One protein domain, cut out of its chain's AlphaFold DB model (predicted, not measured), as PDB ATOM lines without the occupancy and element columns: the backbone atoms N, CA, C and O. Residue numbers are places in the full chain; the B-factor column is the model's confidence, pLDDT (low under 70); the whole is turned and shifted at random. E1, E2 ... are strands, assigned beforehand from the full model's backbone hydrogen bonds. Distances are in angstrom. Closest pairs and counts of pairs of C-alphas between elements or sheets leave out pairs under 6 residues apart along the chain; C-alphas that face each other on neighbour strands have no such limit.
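What this domain is: This is residues 69 to 156 of the 156 residues of the protein "Metallophosphoesterase" of Mesorhizobium alhagi CCNWXJ12-2 (UniProt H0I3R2). Little of this domain is regular: a strongly twisted, branched sheet is built on the long, bent strand E3, with E2 beside its first half, the short pair E4 and E1 at its other end, and E5 and E6 across from them. The 88 printed residues include six named strands, E1 to E6 in chain order, and no named helix; the class is all strand, with 33 residues in strands. The sheet is mixed; the whole is compact, radius of gyration of the C-alphas 12.3 A, spanning 38 by 30 by 23 A.

Where its parts are: Find C-alpha 93 at (91.453, 160.299, 98.460); E3 runs 24.3 A from there to residue 102, bending by 72 degrees at residue 98. E2 is residues 84 to 90, 19.8 A; E4 106 to 108; E1 77 to 79; E5 136 to 140; E6 145 to 149, ending at (99.942, 162.647, 83.455).

How they stand to each other: E2, E3 and E4 form a meander, each strand the antiparallel neighbour of the one before: look at N 88 and O 95, 2.9 A, and N 108 and O 101, 2.8 A, within hydrogen-bond range. E5 lies on the other side of E3, antiparallel, with N 138 and O 100 at 2.8 A. E5 and E6 form a hairpin, with N 137 and O 148 at 2.8 A. E1, an edge strand, is parallel to E4, with N 79 and O 107 at 2.9 A.

The domain as a whole: The C-alphas farthest apart, of Pro 74 and Gly 92, are 39.3 A apart. The printed part has no cut; E4 to E5 is a long link of 27 residues, where residues 114 to 116 are under pLDDT 70.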
ATOM      1  N   PRO A  69     106.114 143.603  76.764       96.62
ATOM      2  CA  PRO A  69     106.717 144.831  76.244       96.62
ATOM      3  C   PRO A  69     108.247 144.749  76.211       96.62
ATOM      4  O   PRO A  69     108.866 144.096  77.048       96.62
ATOM      5  N   SER A  70     108.881 145.442  75.263       93.50
ATOM      6  CA  SER A  70     110.344 145.481  75.150       93.50
ATOM      7  C   SER A  70     110.877 146.905  75.126       93.50
ATOM      8  O   SER A  70     110.533 147.712  74.265       93.50
ATOM      9  N   ALA A  71     111.844 147.192  76.001       91.06
ATOM     10  CA  ALA A  71     112.564 148.469  75.996       91.06
ATOM     11  C   ALA A  71     113.312 148.729  74.672       91.06
ATOM     12  O   ALA A  71     113.595 149.877  74.336       91.06
ATOM     13  N   LYS A  72     113.623 147.668  73.916       90.31
ATOM     14  CA  LYS A  72     114.330 147.724  72.627       90.31
ATOM     15  C   LYS A  72     113.387 147.776  71.421       90.31
ATOM     16  O   LYS A  72     113.863 147.777  70.290       90.31
ATOM     17  N   SER A  73     112.076 147.752  71.647       87.12
ATOM     18  CA  SER A  73     111.083 147.764  70.578       87.12
ATOM     19  C   SER A  73     111.059 149.129  69.881       87.12
ATOM     20  O   SER A  73     111.112 150.148  70.586       87.12
ATOM     21  N   PRO A  74     110.972 149.179  68.538       91.00
ATOM     22  CA  PRO A  74     110.744 150.432  67.826       91.00
ATOM     23  C   PRO A  74     109.387 151.052  68.222       91.00
ATOM     24  O   PRO A  74     108.543 150.367  68.811       91.00
ATOM     25  N   PRO A  75     109.144 152.337  67.901       95.31
ATOM     26  CA  PRO A  75     107.828 152.947  68.078       95.31
ATOM     27  C   PRO A  75     106.723 152.147  67.370       95.31
ATOM     28  O   PRO A  75     106.953 151.569  66.309       95.31
ATOM     29  N   GLY A  76     105.519 152.148  67.945       96.94
ATOM     30  CA  GLY A  76     104.352 151.402  67.465       96.94
ATOM     31  C   GLY A  76     104.069 150.096  68.217       96.94
ATOM     32  O   GLY A  76     103.256 149.293  67.763       96.94
ATOM     33  N   GLU A  77     104.715 149.853  69.359       97.81
ATOM     34  CA  GLU A  77     104.483 148.642  70.154       97.81
ATOM     35  C   GLU A  77     103.153 148.693  70.925       97.81
ATOM     36  O   GLU A  77     102.849 149.664  71.623       97.81
ATOM     37  N   ILE A  78     102.389 147.600  70.845       98.31
ATOM     38  CA  ILE A  78     101.187 147.325  71.634       98.31
ATOM     39  C   ILE A  78     101.410 145.997  72.364       98.31
ATOM     40  O   ILE A  78     101.457 144.938  71.736       98.31
ATOM     41  N   ALA A  79     101.550 146.052  73.688       97.75
ATOM     42  CA  ALA A  79     101.899 144.891  74.503       97.75
ATOM     43  C   ALA A  79     100.926 144.643  75.661       97.75
ATOM     44  O   ALA A  79     100.223 145.553  76.099       97.75
ATOM     45  N   GLY A  80     100.891 143.410  76.164       95.94
ATOM     46  CA  GLY A  80     100.134 142.996  77.346       95.94
ATOM     47  C   GLY A  80     101.043 142.715  78.548       95.94
ATOM     48  O   GLY A  80     101.875 143.546  78.919       95.94
ATOM     49  N   HIS A  81     100.853 141.540  79.155       95.38
ATOM     50  CA  HIS A  81     101.661 140.932  80.222       95.38
ATOM     51  C   HIS A  81     101.695 141.667  81.579       95.38
ATOM     52  O   HIS A  81     101.306 141.111  82.602       95.38
ATOM     53  N   LEU A  82     102.123 142.935  81.627       95.19
ATOM     54  CA  LEU A  82     102.370 143.649  82.892       95.19
ATOM     55  C   LEU A  82     101.098 144.159  83.593       95.19
ATOM     56  O   LEU A  82     101.144 144.559  84.759       95.19
ATOM     57  N   HIS A  83      99.970 144.180  82.880       95.00
ATOM     58  CA  HIS A  83      98.646 144.549  83.392       95.00
ATOM     59  C   HIS A  83      98.636 145.869  84.194       95.00
ATOM     60  O   HIS A  83      98.372 145.878  85.403       95.00
ATOM     61  N   PRO A  84      98.918 147.007  83.538       97.12
ATOM     62  CA  PRO A  84      99.111 148.283  84.197       97.12
ATOM     63  C   PRO A  84      97.908 148.735  85.017       97.12
ATOM     64  O   PRO A  84      96.742 148.694  84.610       97.12
ATOM     65  N   CYS A  85      98.225 149.249  86.197       97.12
ATOM     66  CA  CYS A  85      97.347 150.099  86.971       97.12
ATOM     67  C   CYS A  85      98.073 151.376  87.377       97.12
ATOM     68  O   CYS A  85      99.287 151.414  87.558       97.12
ATOM     69  N   ALA A  86      97.299 152.428  87.566       97.44
ATOM     70  CA  ALA A  86      97.789 153.707  88.031       97.44
ATOM     71  C   ALA A  86      97.117 154.054  89.353       97.44
ATOM     72  O   ALA A  86      95.957 153.701  89.604       97.44
ATOM     73  N   ARG A  87      97.865 154.757  90.201       97.62
ATOM     74  CA  ARG A  87      97.378 155.306  91.459       97.62
ATOM     75  C   ARG A  87      97.557 156.815  91.451       97.62
ATOM     76  O   ARG A  87      98.634 157.311  91.138       97.62
ATOM     77  N   ILE A  88      96.509 157.525  91.848       97.19
ATOM     78  CA  ILE A  88      96.535 158.965  92.108       97.19
ATOM     79  C   ILE A  88      96.031 159.253  93.517       97.19
ATOM     80  O   ILE A  88      95.242 158.488  94.080       97.19
ATOM     81  N   VAL A  89      96.462 160.382  94.075       96.19
ATOM     82  CA  VAL A  89      95.930 160.920  95.330       96.19
ATOM     83  C   VAL A  89      95.449 162.339  95.075       96.19
ATOM     84  O   VAL A  89      96.239 163.213  94.727       96.19
ATOM     85  N   GLN A  90      94.151 162.575  95.246       90.69
ATOM     86  CA  GLN A  90      93.540 163.882  95.022       90.69
ATOM     87  C   GLN A  90      92.549 164.186  96.144       90.69
ATOM     88  O   GLN A  90      91.723 163.345  96.493       90.69
ATOM     89  N   ARG A  91      92.633 165.391  96.726       90.69
ATOM     90  CA  ARG A  91      91.766 165.832  97.841       90.69
ATOM     91  C   ARG A  91      91.719 164.814  98.999       90.69
ATOM     92  O   ARG A  91      90.652 164.494  99.511       90.69
ATOM     93  N   GLY A  92      92.876 164.249  99.353       91.56
ATOM     94  CA  GLY A  92      93.008 163.254 100.426       91.56
ATOM     95  C   GLY A  92      92.468 161.855 100.101       91.56
ATOM     96  O   GLY A  92      92.530 160.976 100.952       91.56
ATOM     97  N   ARG A  93      91.960 161.612  98.885       93.56
ATOM     98  CA  ARG A  93      91.453 160.299  98.460       93.56
ATOM     99  C   ARG A  93      92.431 159.626  97.510       93.56
ATOM    100  O   ARG A  93      92.865 160.228  96.531       93.56
ATOM    101  N   SER A  94      92.750 158.368  97.800       95.94
ATOM    102  CA  SER A  94      93.590 157.516  96.959       95.94
ATOM    103  C   SER A  94      92.719 156.697  96.011       95.94
ATOM    104  O   SER A  94      91.813 155.995  96.457       95.94
ATOM    105  N   VAL A  95      93.000 156.764  94.710       95.00
ATOM    106  CA  VAL A  95      92.292 155.993  93.680       95.00
ATOM    107  C   VAL A  95      93.305 155.174  92.900       95.00
ATOM    108  O   VAL A  95      94.231 155.731  92.316       95.00
ATOM    109  N   ARG A  96      93.099 153.854  92.868       95.50
ATOM    110  CA  ARG A  96      93.876 152.896  92.073       95.50
ATOM    111  C   ARG A  96      92.958 152.202  91.073       95.50
ATOM    112  O   ARG A  96      91.911 151.680  91.469       95.50
ATOM    113  N   ARG A  97      93.318 152.210  89.791       95.50
ATOM    114  CA  ARG A  97      92.535 151.587  88.708       95.50
ATOM    115  C   ARG A  97      93.455 151.011  87.641       95.50
ATOM    116  O   ARG A  97      94.550 151.533  87.446       95.50
ATOM    117  N   ARG A  98      92.985 149.974  86.935       96.38
ATOM    118  CA  ARG A  98      93.602 149.525  85.679       96.38
ATOM    119  C   ARG A  98      93.677 150.699  84.705       96.38
ATOM    120  O   ARG A  98      92.800 151.568  84.711       96.38
ATOM    121  N   CYS A  99      94.717 150.737  83.894       97.50
ATOM    122  CA  CYS A  99      94.907 151.792  82.915       97.50
ATOM    123  C   CYS A  99      95.552 151.244  81.654       97.50
ATOM    124  O   CYS A  99      96.190 150.204  81.699       97.50
ATOM    125  N   PHE A 100      95.437 151.978  80.557       98.38
ATOM    126  CA  PHE A 100      96.405 151.862  79.474       98.38
ATOM    127  C   PHE A 100      97.586 152.772  79.805       98.38
ATOM    128  O   PHE A 100      97.370 153.907  80.236       98.38
ATOM    129  N   ALA A 101      98.813 152.289  79.646       98.25
ATOM    130  CA  ALA A 101     100.020 153.069  79.911       98.25
ATOM    131  C   ALA A 101     100.754 153.328  78.600       98.25
ATOM    132  O   ALA A 101     101.009 152.386  77.858       98.25
ATOM    133  N   THR A 102     101.058 154.585  78.295       98.12
ATOM    134  CA  THR A 102     101.706 154.971  77.036       98.12
ATOM    135  C   THR A 102     102.544 156.225  77.211       98.12
ATOM    136  O   THR A 102     102.279 157.025  78.103       98.12
ATOM    137  N   ASP A 103     103.525 156.413  76.342       96.31
ATOM    138  CA  ASP A 103     104.279 157.656  76.163       96.31
ATOM    139  C   ASP A 103     104.087 158.284  74.770       96.31
ATOM    140  O   ASP A 103     104.798 159.216  74.400       96.31
ATOM    141  N   GLY A 104     103.127 157.766  73.997       94.62
ATOM    142  CA  GLY A 104     102.894 158.126  72.598       94.62
ATOM    143  C   GLY A 104     103.664 157.272  71.585       94.62
ATOM    144  O   GLY A 104     103.241 157.211  70.434       94.62
ATOM    145  N   GLU A 105     104.729 156.570  71.991       94.44
ATOM    146  CA  GLU A 105     105.494 155.668  71.118       94.44
ATOM    147  C   GLU A 105     105.115 154.198  71.322       94.44
ATOM    148  O   GLU A 105     105.155 153.420  70.372       94.44
ATOM    149  N   ARG A 106     104.707 153.804  72.533       96.00
ATOM    150  CA  ARG A 106     104.176 152.460  72.809       96.00
ATOM    151  C   ARG A 106     103.019 152.469  73.786       96.00
ATOM    152  O   ARG A 106     102.828 153.443  74.511       96.00
ATOM    153  N   ILE A 107     102.260 151.380  73.840       97.94
ATOM    154  CA  ILE A 107     101.178 151.187  74.805       97.94
ATOM    155  C   ILE A 107     101.259 149.804  75.454       97.94
ATOM    156  O   ILE A 107     101.391 148.783  74.783       97.94
ATOM    157  N   VAL A 108     101.139 149.780  76.779       98.12
ATOM    158  CA  VAL A 108     100.925 148.558  77.556       98.12
ATOM    159  C   VAL A 108      99.457 148.507  77.966       98.12
ATOM    160  O   VAL A 108      98.919 149.443  78.574       98.12
ATOM    161  N   MET A 109      98.803 147.417  77.587       97.69
ATOM    162  CA  MET A 109      97.369 147.190  77.700       97.69
ATOM    163  C   MET A 109      97.029 146.588  79.070       97.69
ATOM    164  O   MET A 109      97.729 145.685  79.535       97.69
ATOM    165  N   PRO A 110      95.951 147.040  79.732       96.00
ATOM    166  CA  PRO A 110      95.468 146.394  80.945       96.00
ATOM    167  C   PRO A 110      94.982 144.978  80.626       96.00
ATOM    168  O   PRO A 110      94.548 144.698  79.509       96.00
ATOM    169  N   ALA A 111      94.972 144.107  81.632       92.06
ATOM    170  CA  ALA A 111      94.334 142.807  81.484       92.06
ATOM    171  C   ALA A 111      92.849 142.959  81.134       92.06
ATOM    172  O   ALA A 111      92.137 143.767  81.747       92.06
ATOM    173  N   PHE A 112      92.386 142.140  80.192       87.88
ATOM    174  CA  PHE A 112      90.966 142.023  79.874       87.88
ATOM    175  C   PHE A 112      90.206 141.251  80.967       87.88
ATOM    176  O   PHE A 112      89.097 141.630  81.340       87.88
ATOM    177  N   GLY A 113      90.822 140.196  81.512       82.75
ATOM    178  CA  GLY A 113      90.236 139.344  82.546       82.75
ATOM    179  C   GLY A 113      90.195 139.969  83.947       82.75
ATOM    180  O   GLY A 113      90.838 140.976  84.250       82.75
ATOM    181  N   GLU A 114      89.423 139.343  84.833       67.81
ATOM    182  CA  GLU A 114      89.258 139.771  86.230       67.81
ATOM    183  C   GLU A 114      90.311 139.167  87.178       67.81
ATOM    184  O   GLU A 114      90.626 139.758  88.207       67.81
ATOM    185  N   TYR A 115      90.909 138.032  86.802       61.81
ATOM    186  CA  TYR A 115      91.748 137.202  87.680       61.81
ATOM    187  C   TYR A 115      93.236 137.572  87.735       61.81
ATOM    188  O   TYR A 115      94.007 136.935  88.448       61.81
ATOM    189  N   THR A 116      93.666 138.600  87.014       61.94
ATOM    190  CA  THR A 116      95.079 138.977  86.959       61.94
ATOM    191  C   THR A 116      95.386 140.116  87.923       61.94
ATOM    192  O   THR A 116      94.724 141.164  87.904       61.94
ATOM    193  N   GLY A 117      96.447 139.955  88.713       78.06
ATOM    194  CA  GLY A 117      97.050 141.070  89.437       78.06
ATOM    195  C   GLY A 117      97.382 142.220  88.480       78.06
ATOM    196  O   GLY A 117      97.691 142.003  87.312       78.06
ATOM    197  N   SER A 118      97.274 143.452  88.968       89.06
ATOM    198  CA  SER A 118      97.662 144.644  88.206       89.06
ATOM    199  C   SER A 118      98.919 145.243  88.817       89.06
ATOM    200  O   SER A 118      98.964 145.402  90.039       89.06
ATOM    201  N   LEU A 119      99.902 145.618  88.002       94.94
ATOM    202  CA  LEU A 119     101.152 146.210  88.477       94.94
ATOM    203  C   LEU A 119     101.098 147.736  88.376       94.94
ATOM    204  O   LEU A 119     100.564 148.271  87.405       94.94
ATOM    205  N   ASN A 120     101.588 148.457  89.390       96.94
ATOM    206  CA  ASN A 120     101.621 149.921  89.319       96.94
ATOM    207  C   ASN A 120     102.580 150.340  88.193       96.94
ATOM    208  O   ASN A 120     103.682 149.813  88.124       96.94
ATOM    209  N   VAL A 121     102.194 151.284  87.335       97.06
ATOM    210  CA  VAL A 121     103.045 151.778  86.230       97.06
ATOM    211  C   VAL A 121     104.359 152.432  86.682       97.06
ATOM    212  O   VAL A 121     105.235 152.664  85.860       97.06
ATOM    213  N   LEU A 122     104.508 152.731  87.978       96.38
ATOM    214  CA  LEU A 122     105.762 153.182  88.593       96.38
ATOM    215  C   LEU A 122     106.594 152.039  89.203       96.38
ATOM    216  O   LEU A 122     107.596 152.298  89.867       96.38
ATOM    217  N   ASP A 123     106.172 150.785  89.039       96.94
ATOM    218  CA  ASP A 123     106.953 149.619  89.444       96.94
ATOM    219  C   ASP A 123     108.220 149.474  88.587       96.94
ATOM    220  O   ASP A 123     108.249 149.851  87.414       96.94
ATOM    221  N   ARG A 124     109.267 148.872  89.162       95.44
ATOM    222  CA  ARG A 124     110.544 148.615  88.484       95.44
ATOM    223  C   ARG A 124     110.406 147.819  87.183       95.44
ATOM    224  O   ARG A 124     111.256 147.978  86.316       95.44
ATOM    225  N   ALA A 125     109.365 146.997  87.025       95.56
ATOM    226  CA  ALA A 125     109.124 146.258  85.785       95.56
ATOM    227  C   ALA A 125     108.862 147.179  84.575       95.56
ATOM    228  O   ALA A 125     109.047 146.760  83.438       95.56
ATOM    229  N   TYR A 126     108.472 148.438  84.813       95.81
ATOM    230  CA  TYR A 126     108.272 149.443  83.767       95.81
ATOM    231  C   TYR A 126     109.525 150.279  83.462       95.81
ATOM    232  O   TYR A 126     109.488 151.152  82.591       95.81
ATOM    233  N   ALA A 127     110.643 150.046  84.156       93.75
ATOM    234  CA  ALA A 127     111.862 150.822  83.961       93.75
ATOM    235  C   ALA A 127     112.376 150.700  82.514       93.75
ATOM    236  O   ALA A 127     112.603 149.604  82.006       93.75
ATOM    237  N   GLY A 128     112.557 151.841  81.843       93.62
ATOM    238  CA  GLY A 128     112.996 151.897  80.443       93.62
ATOM    239  C   GLY A 128     111.908 151.577  79.407       93.62
ATOM    240  O   GLY A 128     112.184 151.654  78.210       93.62
ATOM    241  N   LEU A 129     110.679 151.259  79.836       95.88
ATOM    242  CA  LEU A 129     109.555 151.038  78.923       95.88
ATOM    243  C   LEU A 129     108.863 152.328  78.491       95.88
ATOM    244  O   LEU A 129     108.208 152.330  77.462       95.88
ATOM    245  N   PHE A 130     108.988 153.424  79.223       95.81
ATOM    246  CA  PHE A 130     108.372 154.682  78.813       95.81
ATOM    247  C   PHE A 130     109.368 155.819  78.915       95.81
ATOM    248  O   PHE A 130     110.219 155.842  79.811       95.81
ATOM    249  N   ARG A 131     109.228 156.796  78.023       92.19
ATOM    250  CA  ARG A 131     109.900 158.084  78.156       92.19
ATOM    251  C   ARG A 131     109.512 158.735  79.483       92.19
ATOM    252  O   ARG A 131     108.328 158.863  79.803       92.19
ATOM    253  N   ALA A 132     110.511 159.175  80.245       81.75
ATOM    254  CA  ALA A 132     110.312 159.716  81.591       81.75
ATOM    255  C   ALA A 132     109.397 160.957  81.622       81.75
ATOM    256  O   ALA A 132     108.666 161.163  82.587       81.75
ATOM    257  N   ASP A 133     109.421 161.764  80.562       88.19
ATOM    258  CA  ASP A 133     108.632 162.986  80.392       88.19
ATOM    259  C   ASP A 133     107.307 162.770  79.639       88.19
ATOM    260  O   ASP A 133     106.468 163.670  79.605       88.19
ATOM    261  N   GLY A 134     107.105 161.585  79.054       93.50
ATOM    262  CA  GLY A 134     105.980 161.287  78.165       93.50
ATOM    263  C   GLY A 134     104.884 160.413  78.770       93.50
ATOM    264  O   GLY A 134     103.812 160.319  78.182       93.50
ATOM    265  N   LEU A 135     105.115 159.776  79.925       97.44
ATOM    266  CA  LEU A 135     104.171 158.803  80.482       97.44
ATOM    267  C   LEU A 135     102.784 159.413  80.749       97.44
ATOM    268  O   LEU A 135     102.628 160.370  81.510       97.44
ATOM    269  N   ILE A 136     101.758 158.777  80.190       98.25
ATOM    270  CA  ILE A 136     100.340 159.025  80.432       98.25
ATOM    271  C   ILE A 136      99.680 157.698  80.810       98.25
ATOM    272  O   ILE A 136      99.795 156.691  80.109       98.25
ATOM    273  N   ALA A 137      98.937 157.711  81.915       98.19
ATOM    274  CA  ALA A 137      98.060 156.620  82.305       98.19
ATOM    275  C   ALA A 137      96.609 156.971  81.960       98.19
ATOM    276  O   ALA A 137      95.996 157.850  82.565       98.19
ATOM    277  N   TYR A 138      96.034 156.243  81.014       98.44
ATOM    278  CA  TYR A 138      94.620 156.305  80.676       98.44
ATOM    279  C   TYR A 138      93.834 155.398  81.631       98.44
ATOM    280  O   TYR A 138      93.616 154.216  81.361       98.44
ATOM    281  N   MET A 139      93.459 155.934  82.795       97.56
ATOM    282  CA  MET A 139      92.786 155.205  83.875       97.56
ATOM    283  C   MET A 139      91.344 154.848  83.510       97.56
ATOM    284  O   MET A 139      90.548 155.721  83.160       97.56
ATOM    285  N   ILE A 140      90.989 153.568  83.652       96.25
ATOM    286  CA  ILE A 140      89.651 153.053  83.352       96.25
ATOM    287  C   ILE A 140      88.713 153.351  84.528       96.25
ATOM    288  O   ILE A 140      88.897 152.858  85.646       96.25
ATOM    289  N   GLY A 141      87.700 154.180  84.273       94.12
ATOM    290  CA  GLY A 141      86.559 154.403  85.156       94.12
ATOM    291  C   GLY A 141      85.361 153.525  84.788       94.12
ATOM    292  O   GLY A 141      85.430 152.707  83.879       94.12
ATOM    293  N   ALA A 142      84.236 153.720  85.482       92.25
ATOM    294  CA  ALA A 142      83.029 152.914  85.273       92.25
ATOM    295  C   ALA A 142      82.397 153.090  83.878       92.25
ATOM    296  O   ALA A 142      81.832 152.146  83.342       92.25
ATOM    297  N   SER A 143      82.483 154.290  83.297       93.94
ATOM    298  CA  SER A 143      81.850 154.622  82.009       93.94
ATOM    299  C   SER A 143      82.750 155.392  81.043       93.94
ATOM    300  O   SER A 143      82.339 155.702  79.929       93.94
ATOM    301  N   LYS A 144      83.967 155.747  81.466       96.12
ATOM    302  CA  LYS A 144      84.915 156.521  80.659       96.12
ATOM    303  C   LYS A 144      86.352 156.282  81.090       96.12
ATOM    304  O   LYS A 144      86.614 155.789  82.188       96.12
ATOM    305  N   VAL A 145      87.267 156.698  80.227       97.44
ATOM    306  CA  VAL A 145      88.709 156.668  80.452       97.44
ATOM    307  C   VAL A 145      89.199 158.079  80.784       97.44
ATOM    308  O   VAL A 145      88.724 159.056  80.204       97.44
ATOM    309  N   PHE A 146      90.127 158.194  81.733       97.38
ATOM    310  CA  PHE A 146      90.706 159.464  82.173       97.38
ATOM    311  C   PHE A 146      92.197 159.501  81.861       97.38
ATOM    312  O   PHE A 146      92.940 158.656  82.352       97.38
ATOM    313  N   ALA A 147      92.640 160.491  81.088       97.69
ATOM    314  CA  ALA A 147      94.059 160.719  80.837       97.69
ATOM    315  C   ALA A 147      94.708 161.383  82.059       97.69
ATOM    316  O   ALA A 147      94.318 162.484  82.451       97.69
ATOM    317  N   ILE A 148      95.688 160.713  82.658       97.56
ATOM    318  CA  ILE A 148      96.427 161.188  83.825       97.56
ATOM    319  C   ILE A 148      97.908 161.270  83.470       97.56
ATOM    320  O   ILE A 148      98.511 160.277  83.071       97.56
ATOM    321  N   SER A 149      98.502 162.450  83.644       97.00
ATOM    322  CA  SER A 149      99.942 162.647  83.455       97.00
ATOM    323  C   SER A 149     100.749 161.825  84.462       97.00
ATOM    324  O   SER A 149     100.392 161.759  85.642       97.00
ATOM    325  N   GLY A 150     101.882 161.276  84.020       95.62
ATOM    326  CA  GLY A 150     102.854 160.557  84.844       95.62
ATOM    327  C   GLY A 150     103.264 161.315  86.110       95.62
ATOM    328  O   GLY A 150     103.377 160.715  87.175       95.62
ATOM    329  N   ALA A 151     103.364 162.647  86.046       95.25
ATOM    330  CA  ALA A 151     103.710 163.495  87.192       95.25
ATOM    331  C   ALA A 151     102.678 163.445  88.343       95.25
ATOM    332  O   ALA A 151     102.995 163.705  89.510       95.25
ATOM    333  N   MET A 152     101.425 163.100  88.034       96.00
ATOM    334  CA  MET A 152     100.351 162.968  89.023       96.00
ATOM    335  C   MET A 152     100.315 161.589  89.686       96.00
ATOM    336  O   MET A 152      99.625 161.413  90.696       96.00
ATOM    337  N   LEU A 153     101.031 160.613  89.130       96.81
ATOM    338  CA  LEU A 153     100.999 159.236  89.598       96.81
ATOM    339  C   LEU A 153     101.735 159.078  90.925       96.81
ATOM    340  O   LEU A 153     102.621 159.858  91.285       96.81
ATOM    341  N   ARG A 154     101.332 158.067  91.689       96.81
ATOM    342  CA  ARG A 154     101.934 157.716  92.975       96.81
ATOM    343  C   ARG A 154     102.293 156.228  93.010       96.81
ATOM    344  O   ARG A 154     101.568 155.429  92.407       96.81
ATOM    345  N   PRO A 155     103.388 155.852  93.700       94.00
ATOM    346  CA  PRO A 155     103.752 154.451  93.899       94.00
ATOM    347  C   PRO A 155     102.643 153.640  94.580       94.00
ATOM    348  O   PRO A 155     101.699 154.219  95.124       94.00
ATOM    349  N   GLY A 156     102.781 152.309  94.499       81.62
ATOM    350  CA  GLY A 156     101.872 151.280  95.028       81.62
ATOM    351  C   GLY A 156     101.208 151.632  96.343       81.62
ATOM    352  O   GLY A 156     101.903 152.028  97.298       81.62
TER     353      GLY A 156